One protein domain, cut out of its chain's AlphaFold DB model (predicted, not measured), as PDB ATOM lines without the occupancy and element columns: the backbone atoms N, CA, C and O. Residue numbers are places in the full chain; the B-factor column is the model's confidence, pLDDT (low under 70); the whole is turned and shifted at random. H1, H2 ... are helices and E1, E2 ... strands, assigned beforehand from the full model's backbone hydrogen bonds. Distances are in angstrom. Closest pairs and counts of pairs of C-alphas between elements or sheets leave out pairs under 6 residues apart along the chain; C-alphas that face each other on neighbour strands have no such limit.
ATOM      1  N   VAL A 206       6.003   3.402 -65.944       40.25
ATOM      2  CA  VAL A 206       6.271   4.224 -64.758       40.25
ATOM      3  C   VAL A 206       7.174   3.429 -63.826       40.25
ATOM      4  O   VAL A 206       6.791   2.359 -63.350       40.25
ATOM      5  N   ARG A 207       8.386   3.929 -63.587       42.53
ATOM      6  CA  ARG A 207       9.283   3.408 -62.549       42.53
ATOM      7  C   ARG A 207       9.142   4.272 -61.308       42.53
ATOM      8  O   ARG A 207       9.197   5.487 -61.429       42.53
ATOM      9  N   PHE A 208       8.978   3.644 -60.147       42.12
ATOM     10  CA  PHE A 208       8.924   4.326 -58.856       42.12
ATOM     11  C   PHE A 208      10.214   4.056 -58.084       42.12
ATOM     12  O   PHE A 208      10.599   2.897 -57.921       42.12
ATOM     13  N   SER A 209      10.851   5.105 -57.574       46.94
ATOM     14  CA  SER A 209      11.935   5.007 -56.599       46.94
ATOM     15  C   SER A 209      11.601   5.828 -55.354       46.94
ATOM     16  O   SER A 209      11.004   6.902 -55.409       46.94
ATOM     17  N   LEU A 210      11.948   5.271 -54.199       40.84
ATOM     18  CA  LEU A 210      11.799   5.894 -52.888       40.84
ATOM     19  C   LEU A 210      13.179   6.379 -52.460       40.84
ATOM     20  O   LEU A 210      14.080   5.558 -52.305       40.84
ATOM     21  N   GLY A 211      13.348   7.686 -52.279       48.56
ATOM     22  CA  GLY A 211      14.625   8.272 -51.861       48.56
ATOM     23  C   GLY A 211      14.460   9.255 -50.707       48.56
ATOM     24  O   GLY A 211      13.358   9.716 -50.403       48.56
ATOM     25  N   THR A 212      15.570   9.557 -50.045       49.59
ATOM     26  CA  THR A 212      15.648  10.588 -49.006       49.59
ATOM     27  C   THR A 212      15.965  11.952 -49.625       49.59
ATOM     28  O   THR A 212      16.399  12.040 -50.770       49.59
ATOM     29  N   GLU A 213      15.740  13.025 -48.869       46.41
ATOM     30  CA  GLU A 213      15.833  14.431 -49.304       46.41
ATOM     31  C   GLU A 213      17.196  14.850 -49.899       46.41
ATOM     32  O   GLU A 213      17.298  15.875 -50.563       46.41
ATOM     33  N   THR A 214      18.248  14.052 -49.705       55.84
ATOM     34  CA  THR A 214      19.596  14.310 -50.231       55.84
ATOM     35  C   THR A 214      19.786  13.947 -51.707       55.84
ATOM     36  O   THR A 214      20.767  14.397 -52.289       55.84
ATOM     37  N   ASP A 215      18.873  13.179 -52.314       52.41
ATOM     38  CA  ASP A 215      19.009  12.658 -53.689       52.41
ATOM     39  C   ASP A 215      18.125  13.386 -54.719       52.41
ATOM     40  O   ASP A 215      17.875  12.864 -55.804       52.41
ATOM     41  N   VAL A 216      17.625  14.585 -54.400       48.97
ATOM     42  CA  VAL A 216      16.703  15.333 -55.272       48.97
ATOM     43  C   VAL A 216      17.449  15.872 -56.505       48.97
ATOM     44  O   VAL A 216      18.295  16.759 -56.360       48.97
ATOM     45  N   PRO A 217      17.136  15.419 -57.736       54.22
ATOM     46  CA  PRO A 217      17.576  16.105 -58.945       54.22
ATOM     47  C   PRO A 217      16.832  17.441 -59.026       54.22
ATOM     48  O   PRO A 217      15.613  17.475 -58.868       54.22
ATOM     49  N   SER A 218      17.538  18.535 -59.307       54.31
ATOM     50  CA  SER A 218      16.995  19.905 -59.303       54.31
ATOM     51  C   SER A 218      15.833  20.168 -60.278       54.31
ATOM     52  O   SER A 218      15.219  21.225 -60.183       54.31
ATOM     53  N   ASP A 219      15.496  19.212 -61.152       51.88
ATOM     54  CA  ASP A 219      14.501  19.360 -62.225       51.88
ATOM     55  C   ASP A 219      13.320  18.362 -62.189       51.88
ATOM     56  O   ASP A 219      12.533  18.330 -63.134       51.88
ATOM     57  N   ALA A 220      13.131  17.545 -61.142       46.34
ATOM     58  CA  ALA A 220      12.090  16.504 -61.172       46.34
ATOM     59  C   ALA A 220      11.122  16.503 -59.976       46.34
ATOM     60  O   ALA A 220      11.492  16.152 -58.858       46.34
ATOM     61  N   GLY A 221       9.836  16.724 -60.274       54.38
ATOM     62  CA  GLY A 221       8.743  16.002 -59.616       54.38
ATOM     63  C   GLY A 221       7.757  16.825 -58.788       54.38
ATOM     64  O   GLY A 221       8.105  17.781 -58.099       54.38
ATOM     65  N   LEU A 222       6.495  16.386 -58.850       53.59
ATOM     66  CA  LEU A 222       5.410  16.795 -57.959       53.59
ATOM     67  C   LEU A 222       5.872  16.683 -56.496       53.59
ATOM     68  O   LEU A 222       6.230  15.600 -56.032       53.59
ATOM     69  N   CYS A 223       5.870  17.802 -55.779       49.84
ATOM     70  CA  CYS A 223       6.135  17.834 -54.344       49.84
ATOM     71  C   CYS A 223       4.820  17.587 -53.594       49.84
ATOM     72  O   CYS A 223       3.813  18.224 -53.898       49.84
ATOM     73  N   PHE A 224       4.824  16.667 -52.630       54.25
ATOM     74  CA  PHE A 224       3.658  16.361 -51.799       54.25
ATOM     75  C   PHE A 224       3.895  16.858 -50.369       54.25
ATOM     76  O   PHE A 224       4.999  16.714 -49.845       54.25
ATOM     77  N   GLU A 225       2.859  17.435 -49.764       61.91
ATOM     78  CA  GLU A 225       2.848  17.892 -48.370       61.91
ATOM     79  C   GLU A 225       2.884  16.712 -47.379       61.91
ATOM     80  O   GLU A 225       2.482  15.590 -47.706       61.91
ATOM     81  N   ASP A 226       3.322  16.975 -46.145       51.50
ATOM     82  CA  ASP A 226       3.523  15.969 -45.085       51.50
ATOM     83  C   ASP A 226       2.229  15.235 -44.649       51.50
ATOM     84  O   ASP A 226       2.284  14.222 -43.943       51.50
ATOM     85  N   ASP A 227       1.049  15.719 -45.049       50.78
ATOM     86  CA  ASP A 227      -0.259  15.124 -44.754       50.78
ATOM     87  C   ASP A 227      -0.882  14.342 -45.929       50.78
ATOM     88  O   ASP A 227      -1.965  13.759 -45.784       50.78
ATOM     89  N   ALA A 228      -0.193  14.256 -47.070       49.91
ATOM     90  CA  ALA A 228      -0.653  13.525 -48.244       49.91
ATOM     91  C   ALA A 228      -0.639  11.998 -48.024       49.91
ATOM     92  O   ALA A 228       0.360  11.395 -47.625       49.91
ATOM     93  N   SER A 229      -1.754  11.326 -48.333       62.91
ATOM     94  CA  SER A 229      -1.807   9.858 -48.331       62.91
ATOM     95  C   SER A 229      -1.158   9.270 -49.596       62.91
ATOM     96  O   SER A 229      -1.228   9.862 -50.667       62.91
ATOM     97  N   LEU A 230      -0.581   8.062 -49.522       52.03
ATOM     98  CA  LEU A 230      -0.020   7.363 -50.697       52.03
ATOM     99  C   LEU A 230      -1.053   7.207 -51.831       52.03
ATOM    100  O   LEU A 230      -0.718   7.324 -53.006       52.03
ATOM    101  N   LEU A 231      -2.321   6.985 -51.469       55.84
ATOM    102  CA  LEU A 231      -3.438   6.927 -52.413       55.84
ATOM    103  C   LEU A 231      -3.683   8.280 -53.091       55.84
ATOM    104  O   LEU A 231      -3.949   8.300 -54.287       55.84
ATOM    105  N   TYR A 232      -3.531   9.396 -52.372       61.91
ATOM    106  CA  TYR A 232      -3.581  10.741 -52.950       61.91
ATOM    107  C   TYR A 232      -2.440  10.981 -53.938       61.91
ATOM    108  O   TYR A 232      -2.691  11.487 -55.025       61.91
ATOM    109  N   CYS A 233      -1.218  10.531 -53.637       63.31
ATOM    110  CA  CYS A 233      -0.104  10.615 -54.584       63.31
ATOM    111  C   CYS A 233      -0.373   9.796 -55.858       63.31
ATOM    112  O   CYS A 233      -0.156  10.284 -56.964       63.31
ATOM    113  N   MET A 234      -0.892   8.568 -55.722       62.12
ATOM    114  CA  MET A 234      -1.255   7.726 -56.872       62.12
ATOM    115  C   MET A 234      -2.422   8.308 -57.682       62.12
ATOM    116  O   MET A 234      -2.428   8.208 -58.910       62.12
ATOM    117  N   GLN A 235      -3.389   8.935 -57.012       63.22
ATOM    118  CA  GLN A 235      -4.526   9.597 -57.642       63.22
ATOM    119  C   GLN A 235      -4.091  10.866 -58.394       63.22
ATOM    120  O   GLN A 235      -4.441  11.015 -59.558       63.22
ATOM    121  N   LEU A 236      -3.243  11.712 -57.800       61.75
ATOM    122  CA  LEU A 236      -2.649  12.885 -58.457       61.75
ATOM    123  C   LEU A 236      -1.820  12.507 -59.684       61.75
ATOM    124  O   LEU A 236      -1.903  13.173 -60.709       61.75
ATOM    125  N   LEU A 237      -1.062  11.410 -59.618       61.41
ATOM    126  CA  LEU A 237      -0.343  10.894 -60.784       61.41
ATOM    127  C   LEU A 237      -1.307  10.485 -61.904       61.41
ATOM    128  O   LEU A 237      -1.070  10.816 -63.065       61.41
ATOM    129  N   ARG A 238      -2.426   9.842 -61.558       57.75
ATOM    130  CA  ARG A 238      -3.490   9.468 -62.503       57.75
ATOM    131  C   ARG A 238      -4.256  10.677 -63.059       57.75
ATOM    132  O   ARG A 238      -4.745  10.626 -64.186       57.75
ATOM    133  N   GLU A 239      -4.356  11.760 -62.304       56.16
ATOM    134  CA  GLU A 239      -5.015  13.006 -62.717       56.16
ATOM    135  C   GLU A 239      -4.085  13.939 -63.503       56.16
ATOM    136  O   GLU A 239      -4.552  14.698 -64.347       56.16
ATOM    137  N   SER A 240      -2.770  13.838 -63.284       56.56
ATOM    138  CA  SER A 240      -1.736  14.553 -64.045       56.56
ATOM    139  C   SER A 240      -1.528  13.994 -65.458       56.56
ATOM    140  O   SER A 240      -0.894  14.639 -66.296       56.56
ATOM    141  N   THR A 241      -2.087  12.815 -65.759       51.16
ATOM    142  CA  THR A 241      -2.157  12.297 -67.129       51.16
ATOM    143  C   THR A 241      -3.022  13.230 -68.000       51.16
ATOM    144  O   THR A 241      -4.056  13.702 -67.525       51.16
ATOM    145  N   PRO A 242      -2.690  13.482 -69.284       47.34
ATOM    146  CA  PRO A 242      -3.217  14.608 -70.082       47.34
ATOM    147  C   PRO A 242      -4.724  14.601 -70.407       47.34
ATOM    148  O   PRO A 242      -5.182  15.410 -71.206       47.34
ATOM    149  N   SER A 243      -5.519  13.701 -69.823       46.16
ATOM    150  CA  SER A 243      -6.947  13.545 -70.118       46.16
ATOM    151  C   SER A 243      -7.848  14.603 -69.450       46.16
ATOM    152  O   SER A 243      -9.067  14.530 -69.598       46.16
ATOM    153  N   ALA A 250     -10.274  16.862 -52.105       46.78
ATOM    154  CA  ALA A 250      -9.335  17.220 -51.052       46.78
ATOM    155  C   ALA A 250      -8.713  15.938 -50.449       46.78
ATOM    156  O   ALA A 250      -9.438  14.968 -50.221       46.78
ATOM    157  N   PRO A 251      -7.401  15.900 -50.151       46.25
ATOM    158  CA  PRO A 251      -6.703  14.700 -49.672       46.25
ATOM    159  C   PRO A 251      -7.278  14.070 -48.390       46.25
ATOM    160  O   PRO A 251      -7.084  12.873 -48.163       46.25
ATOM    161  N   GLN A 252      -8.037  14.821 -47.579       49.69
ATOM    162  CA  GLN A 252      -8.768  14.263 -46.433       49.69
ATOM    163  C   GLN A 252      -9.956  13.356 -46.831       49.69
ATOM    164  O   GLN A 252     -10.480  12.642 -45.978       49.69
ATOM    165  N   GLU A 253     -10.365  13.337 -48.105       53.44
ATOM    166  CA  GLU A 253     -11.497  12.552 -48.625       53.44
ATOM    167  C   GLU A 253     -11.118  11.164 -49.178       53.44
ATOM    168  O   GLU A 253     -12.007  10.407 -49.556       53.44
ATOM    169  N   LEU A 254      -9.835  10.774 -49.196       59.59
ATOM    170  CA  LEU A 254      -9.390   9.478 -49.756       59.59
ATOM    171  C   LEU A 254      -9.250   8.345 -48.725       59.59
ATOM    172  O   LEU A 254      -8.755   7.261 -49.044       59.59
ATOM    173  N   GLY A 255      -9.684   8.566 -47.482       82.31
ATOM    174  CA  GLY A 255      -9.826   7.483 -46.507       82.31
ATOM    175  C   GLY A 255     -10.928   6.495 -46.915       82.31
ATOM    176  O   GLY A 255     -11.841   6.849 -47.654       82.31
ATOM    177  N   TYR A 256     -10.861   5.250 -46.441       92.25
ATOM    178  CA  TYR A 256     -11.888   4.232 -46.694       92.25
ATOM    179  C   TYR A 256     -12.334   3.560 -45.392       92.25
ATOM    180  O   TYR A 256     -11.602   3.543 -44.400       92.25
ATOM    181  N   HIS A 257     -13.540   3.000 -45.402       93.94
ATOM    182  CA  HIS A 257     -14.128   2.268 -44.284       93.94
ATOM    183  C   HIS A 257     -14.048   0.754 -44.543       93.94
ATOM    184  O   HIS A 257     -14.913   0.212 -45.235       93.94
ATOM    185  N   PRO A 258     -13.020   0.048 -44.028       93.19
ATOM    186  CA  PRO A 258     -12.901  -1.394 -44.226       93.19
ATOM    187  C   PRO A 258     -14.084  -2.144 -43.599       93.19
ATOM    188  O   PRO A 258     -14.495  -1.832 -42.482       93.19
ATOM    189  N   GLY A 259     -14.601  -3.150 -44.309       94.38
ATOM    190  CA  GLY A 259     -15.689  -4.009 -43.828       94.38
ATOM    191  C   GLY A 259     -17.073  -3.357 -43.831       94.38
ATOM    192  O   GLY A 259     -17.989  -3.897 -43.219       94.38
ATOM    193  N   VAL A 260     -17.227  -2.210 -44.495       96.44
ATOM    194  CA  VAL A 260     -18.512  -1.527 -44.653       96.44
ATOM    195  C   VAL A 260     -18.874  -1.496 -46.131       96.44
ATOM    196  O   VAL A 260     -18.103  -0.990 -46.951       96.44
ATOM    197  N   THR A 261     -20.059  -2.008 -46.444       97.50
ATOM    198  CA  THR A 261     -20.641  -2.012 -47.787       97.50
ATOM    199  C   THR A 261     -21.669  -0.895 -47.888       97.50
ATOM    200  O   THR A 261     -22.438  -0.689 -46.959       97.50
ATOM    201  N   CYS A 262     -21.700  -0.176 -49.006       97.88
ATOM    202  CA  CYS A 262     -22.807   0.716 -49.315       97.88
ATOM    203  C   CYS A 262     -24.032  -0.114 -49.712       97.88
ATOM    204  O   CYS A 262     -23.983  -0.807 -50.725       97.88
ATOM    205  N   ASP A 263     -25.137   0.004 -48.983       97.94
ATOM    206  CA  ASP A 263     -26.354  -0.782 -49.220       97.94
ATOM    207  C   ASP A 263     -27.080  -0.408 -50.520       97.94
ATOM    208  O   ASP A 263     -27.808  -1.216 -51.091       97.94
ATOM    209  N   ARG A 264     -26.862   0.812 -51.028       96.50
ATOM    210  CA  ARG A 264     -27.511   1.301 -52.253       96.50
ATOM    211  C   ARG A 264     -26.733   0.970 -53.529       96.50
ATOM    212  O   ARG A 264     -27.335   0.595 -54.529       96.50
ATOM    213  N   SER A 265     -25.405   1.105 -53.499       96.69
ATOM    214  CA  SER A 265     -24.533   0.861 -54.664       96.69
ATOM    215  C   SER A 265     -23.828  -0.499 -54.646       96.69
ATOM    216  O   SER A 265     -23.260  -0.905 -55.657       96.69
ATOM    217  N   GLY A 266     -23.801  -1.187 -53.500       96.88
ATOM    218  CA  GLY A 266     -23.015  -2.404 -53.286       96.88
ATOM    219  C   GLY A 266     -21.506  -2.169 -53.113       96.88
ATOM    220  O   GLY A 266     -20.749  -3.132 -53.011       96.88
ATOM    221  N   GLN A 267     -21.033  -0.916 -53.078       95.94
ATOM    222  CA  GLN A 267     -19.605  -0.601 -52.955       95.94
ATOM    223  C   GLN A 267     -19.030  -1.071 -51.605       95.94
ATOM    224  O   GLN A 267     -19.414  -0.549 -50.562       95.94
ATOM    225  N   ASN A 268     -18.057  -1.987 -51.621       95.06
ATOM    226  CA  ASN A 268     -17.332  -2.460 -50.436       95.06
ATOM    227  C   ASN A 268     -15.820  -2.541 -50.727       95.06
ATOM    228  O   ASN A 268     -15.432  -3.303 -51.617       95.06
ATOM    229  N   PRO A 269     -14.951  -1.807 -50.003       94.88
ATOM    230  CA  PRO A 269     -15.254  -0.879 -48.907       94.88
ATOM    231  C   PRO A 269     -15.778   0.485 -49.389       94.88
ATOM    232  O   PRO A 269     -15.438   0.942 -50.483       94.88
ATOM    233  N   ILE A 270     -16.556   1.177 -48.550       96.12
ATOM    234  CA  ILE A 270     -16.952   2.574 -48.804       96.12
ATOM    235  C   ILE A 270     -15.708   3.473 -48.807       96.12
ATOM    236  O   ILE A 270     -14.964   3.524 -47.823       96.12
ATOM    237  N   VAL A 271     -15.504   4.205 -49.904       93.56
ATOM    238  CA  VAL A 271     -14.425   5.195 -50.067       93.56
ATOM    239  C   VAL A 271     -14.973   6.599 -49.786       93.56
ATOM    240  O   VAL A 271     -16.033   6.965 -50.293       93.56
ATOM    241  N   GLY A 272     -14.250   7.383 -48.987       93.25
ATOM    242  CA  GLY A 272     -14.637   8.721 -48.541       93.25
ATOM    243  C   GLY A 272     -15.500   8.720 -47.280       93.25
ATOM    244  O   GLY A 272     -15.363   7.854 -46.418       93.25
ATOM    245  N   ASN A 273     -16.377   9.722 -47.154       95.44
ATOM    246  CA  ASN A 273     -17.311   9.825 -46.030       95.44
ATOM    247  C   ASN A 273     -18.398   8.745 -46.129       95.44
ATOM    248  O   ASN A 273     -19.087   8.643 -47.148       95.44
ATOM    249  N   ARG A 274     -18.581   7.990 -45.044       96.81
ATOM    250  CA  ARG A 274     -19.708   7.072 -44.846       96.81
ATOM    251  C   ARG A 274     -20.882   7.836 -44.244       96.81
ATOM    252  O   ARG A 274     -20.706   8.579 -43.282       96.81
ATOM    253  N   TYR A 275     -22.082   7.620 -44.763       97.62
ATOM    254  CA  TYR A 275     -23.315   8.163 -44.201       97.62
ATOM    255  C   TYR A 275     -24.159   7.002 -43.687       97.62
ATOM    256  O   TYR A 275     -24.513   6.120 -44.461       97.62
ATOM    257  N   LYS A 276     -24.446   6.983 -42.384       97.88
ATOM    258  CA  LYS A 276     -25.225   5.923 -41.734       97.88
ATOM    259  C   LYS A 276     -26.611   6.440 -41.367       97.88
ATOM    260  O   LYS A 276     -26.689   7.465 -40.689       97.88
ATOM    261  N   LEU A 277     -27.672   5.750 -41.773       97.56
ATOM    262  CA  LEU A 277     -29.040   6.087 -41.378       97.56
ATOM    263  C   LEU A 277     -29.179   5.984 -39.850       97.56
ATOM    264  O   LEU A 277     -28.637   5.058 -39.232       97.56
ATOM    265  N   ARG A 278     -29.838   6.957 -39.212       96.19
ATOM    266  CA  ARG A 278     -30.092   6.891 -37.765       96.19
ATOM    267  C   ARG A 278     -30.936   5.659 -37.449       96.19
ATOM    268  O   ARG A 278     -31.843   5.317 -38.190       96.19
ATOM    269  N   ASP A 279     -30.586   4.987 -36.358       94.12
ATOM    270  CA  ASP A 279     -31.318   3.842 -35.797       94.12
ATOM    271  C   ASP A 279     -31.419   2.573 -36.670       94.12
ATOM    272  O   ASP A 279     -31.891   1.544 -36.187       94.12
ATOM    273  N   GLU A 280     -30.853   2.572 -37.880       95.25
ATOM    274  CA  GLU A 280     -30.783   1.396 -38.754       95.25
ATOM    275  C   GLU A 280     -29.336   1.006 -39.109       95.25
ATOM    276  O   GLU A 280     -28.375   1.761 -38.920       95.25
ATOM    277  N   ASN A 281     -29.153  -0.220 -39.603       95.88
ATOM    278  CA  ASN A 281     -27.879  -0.684 -40.159       95.88
ATOM    279  C   ASN A 281     -27.856  -0.462 -41.676       95.88
ATOM    280  O   ASN A 281     -27.707  -1.421 -42.429       95.88
ATOM    281  N   TYR A 282     -28.075   0.789 -42.085       97.38
ATOM    282  CA  TYR A 282     -28.085   1.208 -43.482       97.38
ATOM    283  C   TYR A 282     -26.989   2.249 -43.724       97.38
ATOM    284  O   TYR A 282     -26.980   3.320 -43.108       97.38
ATOM    285  N   ASP A 283     -26.046   1.923 -44.598       97.81
ATOM    286  CA  ASP A 283     -24.851   2.692 -44.902       97.81
ATOM    287  C   ASP A 283     -24.792   3.064 -46.382       97.81
ATOM    288  O   ASP A 283     -24.896   2.230 -47.281       97.81
ATOM    289  N   VAL A 284     -24.545   4.341 -46.661       97.88
ATOM    290  CA  VAL A 284     -24.410   4.850 -48.027       97.88
ATOM    291  C   VAL A 284     -23.096   5.594 -48.228       97.88
ATOM    292  O   VAL A 284     -22.567   6.257 -47.330       97.88
ATOM    293  N   CYS A 285     -22.529   5.457 -49.429       97.19
ATOM    294  CA  CYS A 285     -21.359   6.224 -49.833       97.19
ATOM    295  C   CYS A 285     -21.755   7.660 -50.206       97.19
ATOM    296  O   CYS A 285     -22.918   7.945 -50.499       97.19
ATOM    297  N   LYS A 286     -20.775   8.572 -50.234       95.44
ATOM    298  CA  LYS A 286     -20.978   9.993 -50.568       95.44
ATOM    299  C   LYS A 286     -21.764  10.208 -51.868       95.44
ATOM    300  O   LYS A 286     -22.672  11.028 -51.891       95.44
ATOM    301  N   ALA A 287     -21.464   9.432 -52.910       95.50
ATOM    302  CA  ALA A 287     -22.134   9.554 -54.202       95.50
ATOM    303  C   ALA A 287     -23.634   9.224 -54.137       95.50
ATOM    304  O   ALA A 287     -24.427   9.854 -54.828       95.50
ATOM    305  N   GLU A 288     -24.034   8.248 -53.318       97.00
ATOM    306  CA  GLU A 288     -25.450   7.906 -53.140       97.00
ATOM    307  C   GLU A 288     -26.155   8.875 -52.199       97.00
ATOM    308  O   GLU A 288     -27.311   9.218 -52.433       97.00
ATOM    309  N   PHE A 289     -25.441   9.367 -51.184       96.94
ATOM    310  CA  PHE A 289     -25.932  10.405 -50.286       96.94
ATOM    311  C   PHE A 289     -26.333  11.677 -51.038       96.94
ATOM    312  O   PHE A 289     -27.443  12.168 -50.868       96.94
ATOM    313  N   GLU A 290     -25.477  12.154 -51.943       96.19
ATOM    314  CA  GLU A 290     -25.730  13.355 -52.753       96.19
ATOM    315  C   GLU A 290     -26.898  13.199 -53.743       96.19
ATOM    316  O   GLU A 290     -27.460  14.198 -54.188       96.19
ATOM    317  N   ARG A 291     -27.290  11.963 -54.088       96.50
ATOM    318  CA  ARG A 291     -28.447  11.691 -54.961       96.50
ATOM    319  C   ARG A 291     -29.783  11.680 -54.224       96.50
ATOM    320  O   ARG A 291     -30.818  11.679 -54.886       96.50
ATOM    321  N   MET A 292     -29.782  11.604 -52.897       94.19
ATOM    322  CA  MET A 292     -31.011  11.606 -52.102       94.19
ATOM    323  C   MET A 292     -31.544  13.035 -51.917       94.19
ATOM    324  O   MET A 292     -30.757  13.983 -51.951       94.19
ATOM    325  N   PRO A 293     -32.863  13.229 -51.744       96.94
ATOM    326  CA  PRO A 293     -33.425  14.535 -51.411       96.94
ATOM    327  C   PRO A 293     -32.922  15.015 -50.042       96.94
ATOM    328  O   PRO A 293     -32.582  14.212 -49.176       96.94
ATOM    329  N   ALA A 294     -32.895  16.334 -49.833       95.38
ATOM    330  CA  ALA A 294     -32.377  16.929 -48.597       95.38
ATOM    331  C   ALA A 294     -33.108  16.432 -47.333       95.38
ATOM    332  O   ALA A 294     -32.476  16.278 -46.295       95.38
ATOM    333  N   GLU A 295     -34.405  16.124 -47.444       95.69
ATOM    334  CA  GLU A 295     -35.221  15.569 -46.354       95.69
ATOM    335  C   GLU A 295     -34.678  14.217 -45.866       95.69
ATOM    336  O   GLU A 295     -34.444  14.040 -44.676       95.69
ATOM    337  N   GLU A 296     -34.381  13.294 -46.786       94.94
ATOM    338  CA  GLU A 296     -33.775  12.000 -46.443       94.94
ATOM    339  C   GLU A 296     -32.339  12.179 -45.943       94.94
ATOM    340  O   GLU A 296     -31.914  11.501 -45.011       94.94
ATOM    341  N   GLN A 297     -31.578  13.114 -46.524       96.06
ATOM    342  CA  GLN A 297     -30.196  13.380 -46.116       96.06
ATOM    343  C   GLN A 297     -30.080  13.799 -44.639       96.06
ATOM    344  O   GLN A 297     -29.084  13.464 -43.991       96.06
ATOM    345  N   GLU A 298     -31.087  14.486 -44.088       96.69
ATOM    346  CA  GLU A 298     -31.126  14.900 -42.680       96.69
ATOM    347  C   GLU A 298     -31.242  13.730 -41.698       96.69
ATOM    348  O   GLU A 298     -30.903  13.897 -40.524       96.69
ATOM    349  N   GLU A 299     -31.670  12.546 -42.141       97.19
ATOM    350  CA  GLU A 299     -31.772  11.344 -41.306       97.19
ATOM    351  C   GLU A 299     -30.448  10.580 -41.194       97.19
ATOM    352  O   GLU A 299     -30.286   9.731 -40.312       97.19
ATOM    353  N   TYR A 300     -29.458  10.899 -42.029       97.81
ATOM    354  CA  TYR A 300     -28.154  10.247 -41.982       97.81
ATOM    355  C   TYR A 300     -27.177  10.972 -41.056       97.81
ATOM    356  O   TYR A 300     -27.156  12.194 -40.898       97.81
ATOM    357  N   THR A 301     -26.285  10.187 -40.465       97.31
ATOM    358  CA  THR A 301     -25.143  10.655 -39.689       97.31
ATOM    359  C   THR A 301     -23.872  10.472 -40.507       97.31
ATOM    360  O   THR A 301     -23.530   9.356 -40.906       97.31
ATOM    361  N   ARG A 302     -23.144  11.567 -40.742       96.56
ATOM    362  CA  ARG A 302     -21.852  11.535 -41.436       96.56
ATOM    363  C   ARG A 302     -20.763  10.987 -40.516       96.56
ATOM    364  O   ARG A 302     -20.439  11.596 -39.498       96.56
ATOM    365  N   ILE A 303     -20.141   9.892 -40.929       95.44
ATOM    366  CA  ILE A 303     -18.995   9.263 -40.281       95.44
ATOM    367  C   ILE A 303     -17.779   9.480 -41.195       95.44
ATOM    368  O   ILE A 303     -17.720   8.889 -42.275       95.44
ATOM    369  N   PRO A 304     -16.814  10.336 -40.814       92.69
ATOM    370  CA  PRO A 304     -15.594  10.491 -41.593       92.69
ATOM    371  C   PRO A 304     -14.779   9.188 -41.565       92.69
ATOM    372  O   PRO A 304     -14.845   8.451 -40.570       92.69
ATOM    373  N   PRO A 305     -13.991   8.898 -42.616       90.12
ATOM    374  CA  PRO A 305     -13.141   7.718 -42.640       90.12
ATOM    375  C   PRO A 305     -12.216   7.697 -41.425       90.12
ATOM    376  O   PRO A 305     -11.743   8.761 -41.002       90.12
ATOM    377  N   PRO A 306     -11.941   6.510 -40.842       86.50
ATOM    378  CA  PRO A 306     -10.907   6.389 -39.834       86.50
ATOM    379  C   PRO A 306      -9.619   6.850 -40.501       86.50
ATOM    380  O   PRO A 306      -9.056   6.168 -41.356       86.50
ATOM    381  N   VAL A 307      -9.187   8.063 -40.167       69.31
ATOM    382  CA  VAL A 307      -7.900   8.559 -40.617       69.31
ATOM    383  C   VAL A 307      -6.881   7.589 -40.049       69.31
ATOM    384  O   VAL A 307      -6.589   7.617 -38.853       69.31
ATOM    385  N   PHE A 308      -6.328   6.737 -40.912       57.25
ATOM    386  CA  PHE A 308      -5.074   6.042 -40.664       57.25
ATOM    387  C   PHE A 308      -3.967   7.103 -40.631       57.25
ATOM    388  O   PHE A 308      -3.038   7.094 -41.434       57.25
ATOM    389  N   LYS A 318       8.817  12.654 -44.600       44.47
ATOM    390  CA  LYS A 318       8.711  13.011 -46.010       44.47
ATOM    391  C   LYS A 318       8.873  11.760 -46.867       44.47
ATOM    392  O   LYS A 318       9.872  11.047 -46.750       44.47
ATOM    393  N   TRP A 319       7.881  11.469 -47.702       41.59
ATOM    394  CA  TRP A 319       7.964  10.422 -48.720       41.59
ATOM    395  C   TRP A 319       8.197  11.107 -50.061       41.59
ATOM    396  O   TRP A 319       7.278  11.691 -50.626       41.59
ATOM    397  N   HIS A 320       9.425  11.047 -50.572       44.31
ATOM    398  CA  HIS A 320       9.693  11.465 -51.942       44.31
ATOM    399  C   HIS A 320       9.382  10.292 -52.870       44.31
ATOM    400  O   HIS A 320      10.066   9.264 -52.844       44.31
ATOM    401  N   LEU A 321       8.312  10.434 -53.650       36.47
ATOM    402  CA  LEU A 321       7.984   9.514 -54.727       36.47
ATOM    403  C   LEU A 321       8.670  10.015 -55.995       36.47
ATOM    404  O   LEU A 321       8.154  10.892 -56.686       36.47
ATOM    405  N   TYR A 322       9.837   9.464 -56.290       44.38
ATOM    406  CA  TYR A 322      10.502   9.719 -57.556       44.38
ATOM    407  C   TYR A 322       9.860   8.818 -58.602       44.38
ATOM    408  O   TYR A 322       9.729   7.608 -58.400       44.38
ATOM    409  N   TYR A 323       9.429   9.404 -59.713       45.34
ATOM    410  CA  TYR A 323       8.989   8.636 -60.862       45.34
ATOM    411  C   TYR A 323       9.670   9.141 -62.122       45.34
ATOM    412  O   TYR A 323       9.798  10.344 -62.343       45.34
ATOM    413  N   THR A 324      10.097   8.200 -62.955       42.31
ATOM    414  CA  THR A 324      10.627   8.490 -64.285       42.31
ATOM    415  C   THR A 324       9.625   7.958 -65.294       42.31
ATOM    416  O   THR A 324       9.269   6.775 -65.259       42.31
ATOM    417  N   ILE A 325       9.131   8.841 -66.162       44.06
ATOM    418  CA  ILE A 325       8.284   8.458 -67.292       44.06
ATOM    419  C   ILE A 325       9.208   8.253 -68.485       44.06
ATOM    420  O   ILE A 325       9.739   9.210 -69.041       44.06
ATOM    421  N   GLU A 326       9.396   6.999 -68.877       48.69
ATOM    422  CA  GLU A 326      10.035   6.667 -70.146       48.69
ATOM    423  C   GLU A 326       8.936   6.632 -71.217       48.69
ATOM    424  O   GLU A 326       8.118   5.709 -71.258       48.69
TER     425      GLU A 326
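AT A GLANCE: This is residues 206 to 243, 250 to 308 and 318 to 326 of the 435 residues of the protein "Hypothetical protein" of Haptolina brevifila (UniProt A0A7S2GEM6). With little regular structure, the printed part makes two lobes: a small antiparallel sheet, order E3, E2, E4, with short H2 on it, and an antiparallel pair, E1 and E5, with helix H1 between the lobes. The 106 printed residues include three helices and five strands, E1 H1 E2 E3 H2 H3 E4 E5, mixed, only 42 residues in named elements. The whole is loose, radius of gyration of the C-alphas 18.3 A, spans 55 by 29 by 22 A.

HOW THE PARTS SIT: E2, residues 274 to 277, is antiparallel to E4, residues 300 to 303 (N 276 and O 301, 2.9 A), and forms a hairpin with E3, residues 283 to 285, N 284 and O 275 being 2.8 A apart. H2, residues 286 to 289, is on this sheet; its closest C-alphas to E2 are Lys 286 and Arg 274, 6.5 A. H3, residues 294 to 297, is only just not on it, with 4 pairs of C-alphas within 10 A. E3, H2, H3 and E4 form a split strand-helix-strand unit, two strands running the same way with E2 between, its crossover right-handed. E1, residues 206 to 211, is antiparallel to E5, residues 320 to 326, N 209 and O 322 being 2.9 A apart. H1, residues 230 to 239, is only just apart from E5, closest 8.2 A; each of its O i to N i+4 pairs is within hydrogen-bond range, while H2 and H3 are too short for one.

IN THESE COORDINATES: E1 begins at C-alpha 206 (6.271, 4.224, -64.758); E5, 18.8 A, ends at C-alpha 326 (10.035, 6.667, -70.146). H1 is 14.2 A long.

THE WHOLE: C-alphas 243 and 250 are 19.6 A apart across one cut, 308 and 318 16.3 A across the other. The link E1 to H1 is long. The pLDDT is under 70 in 54 residues, among them 206 to 243.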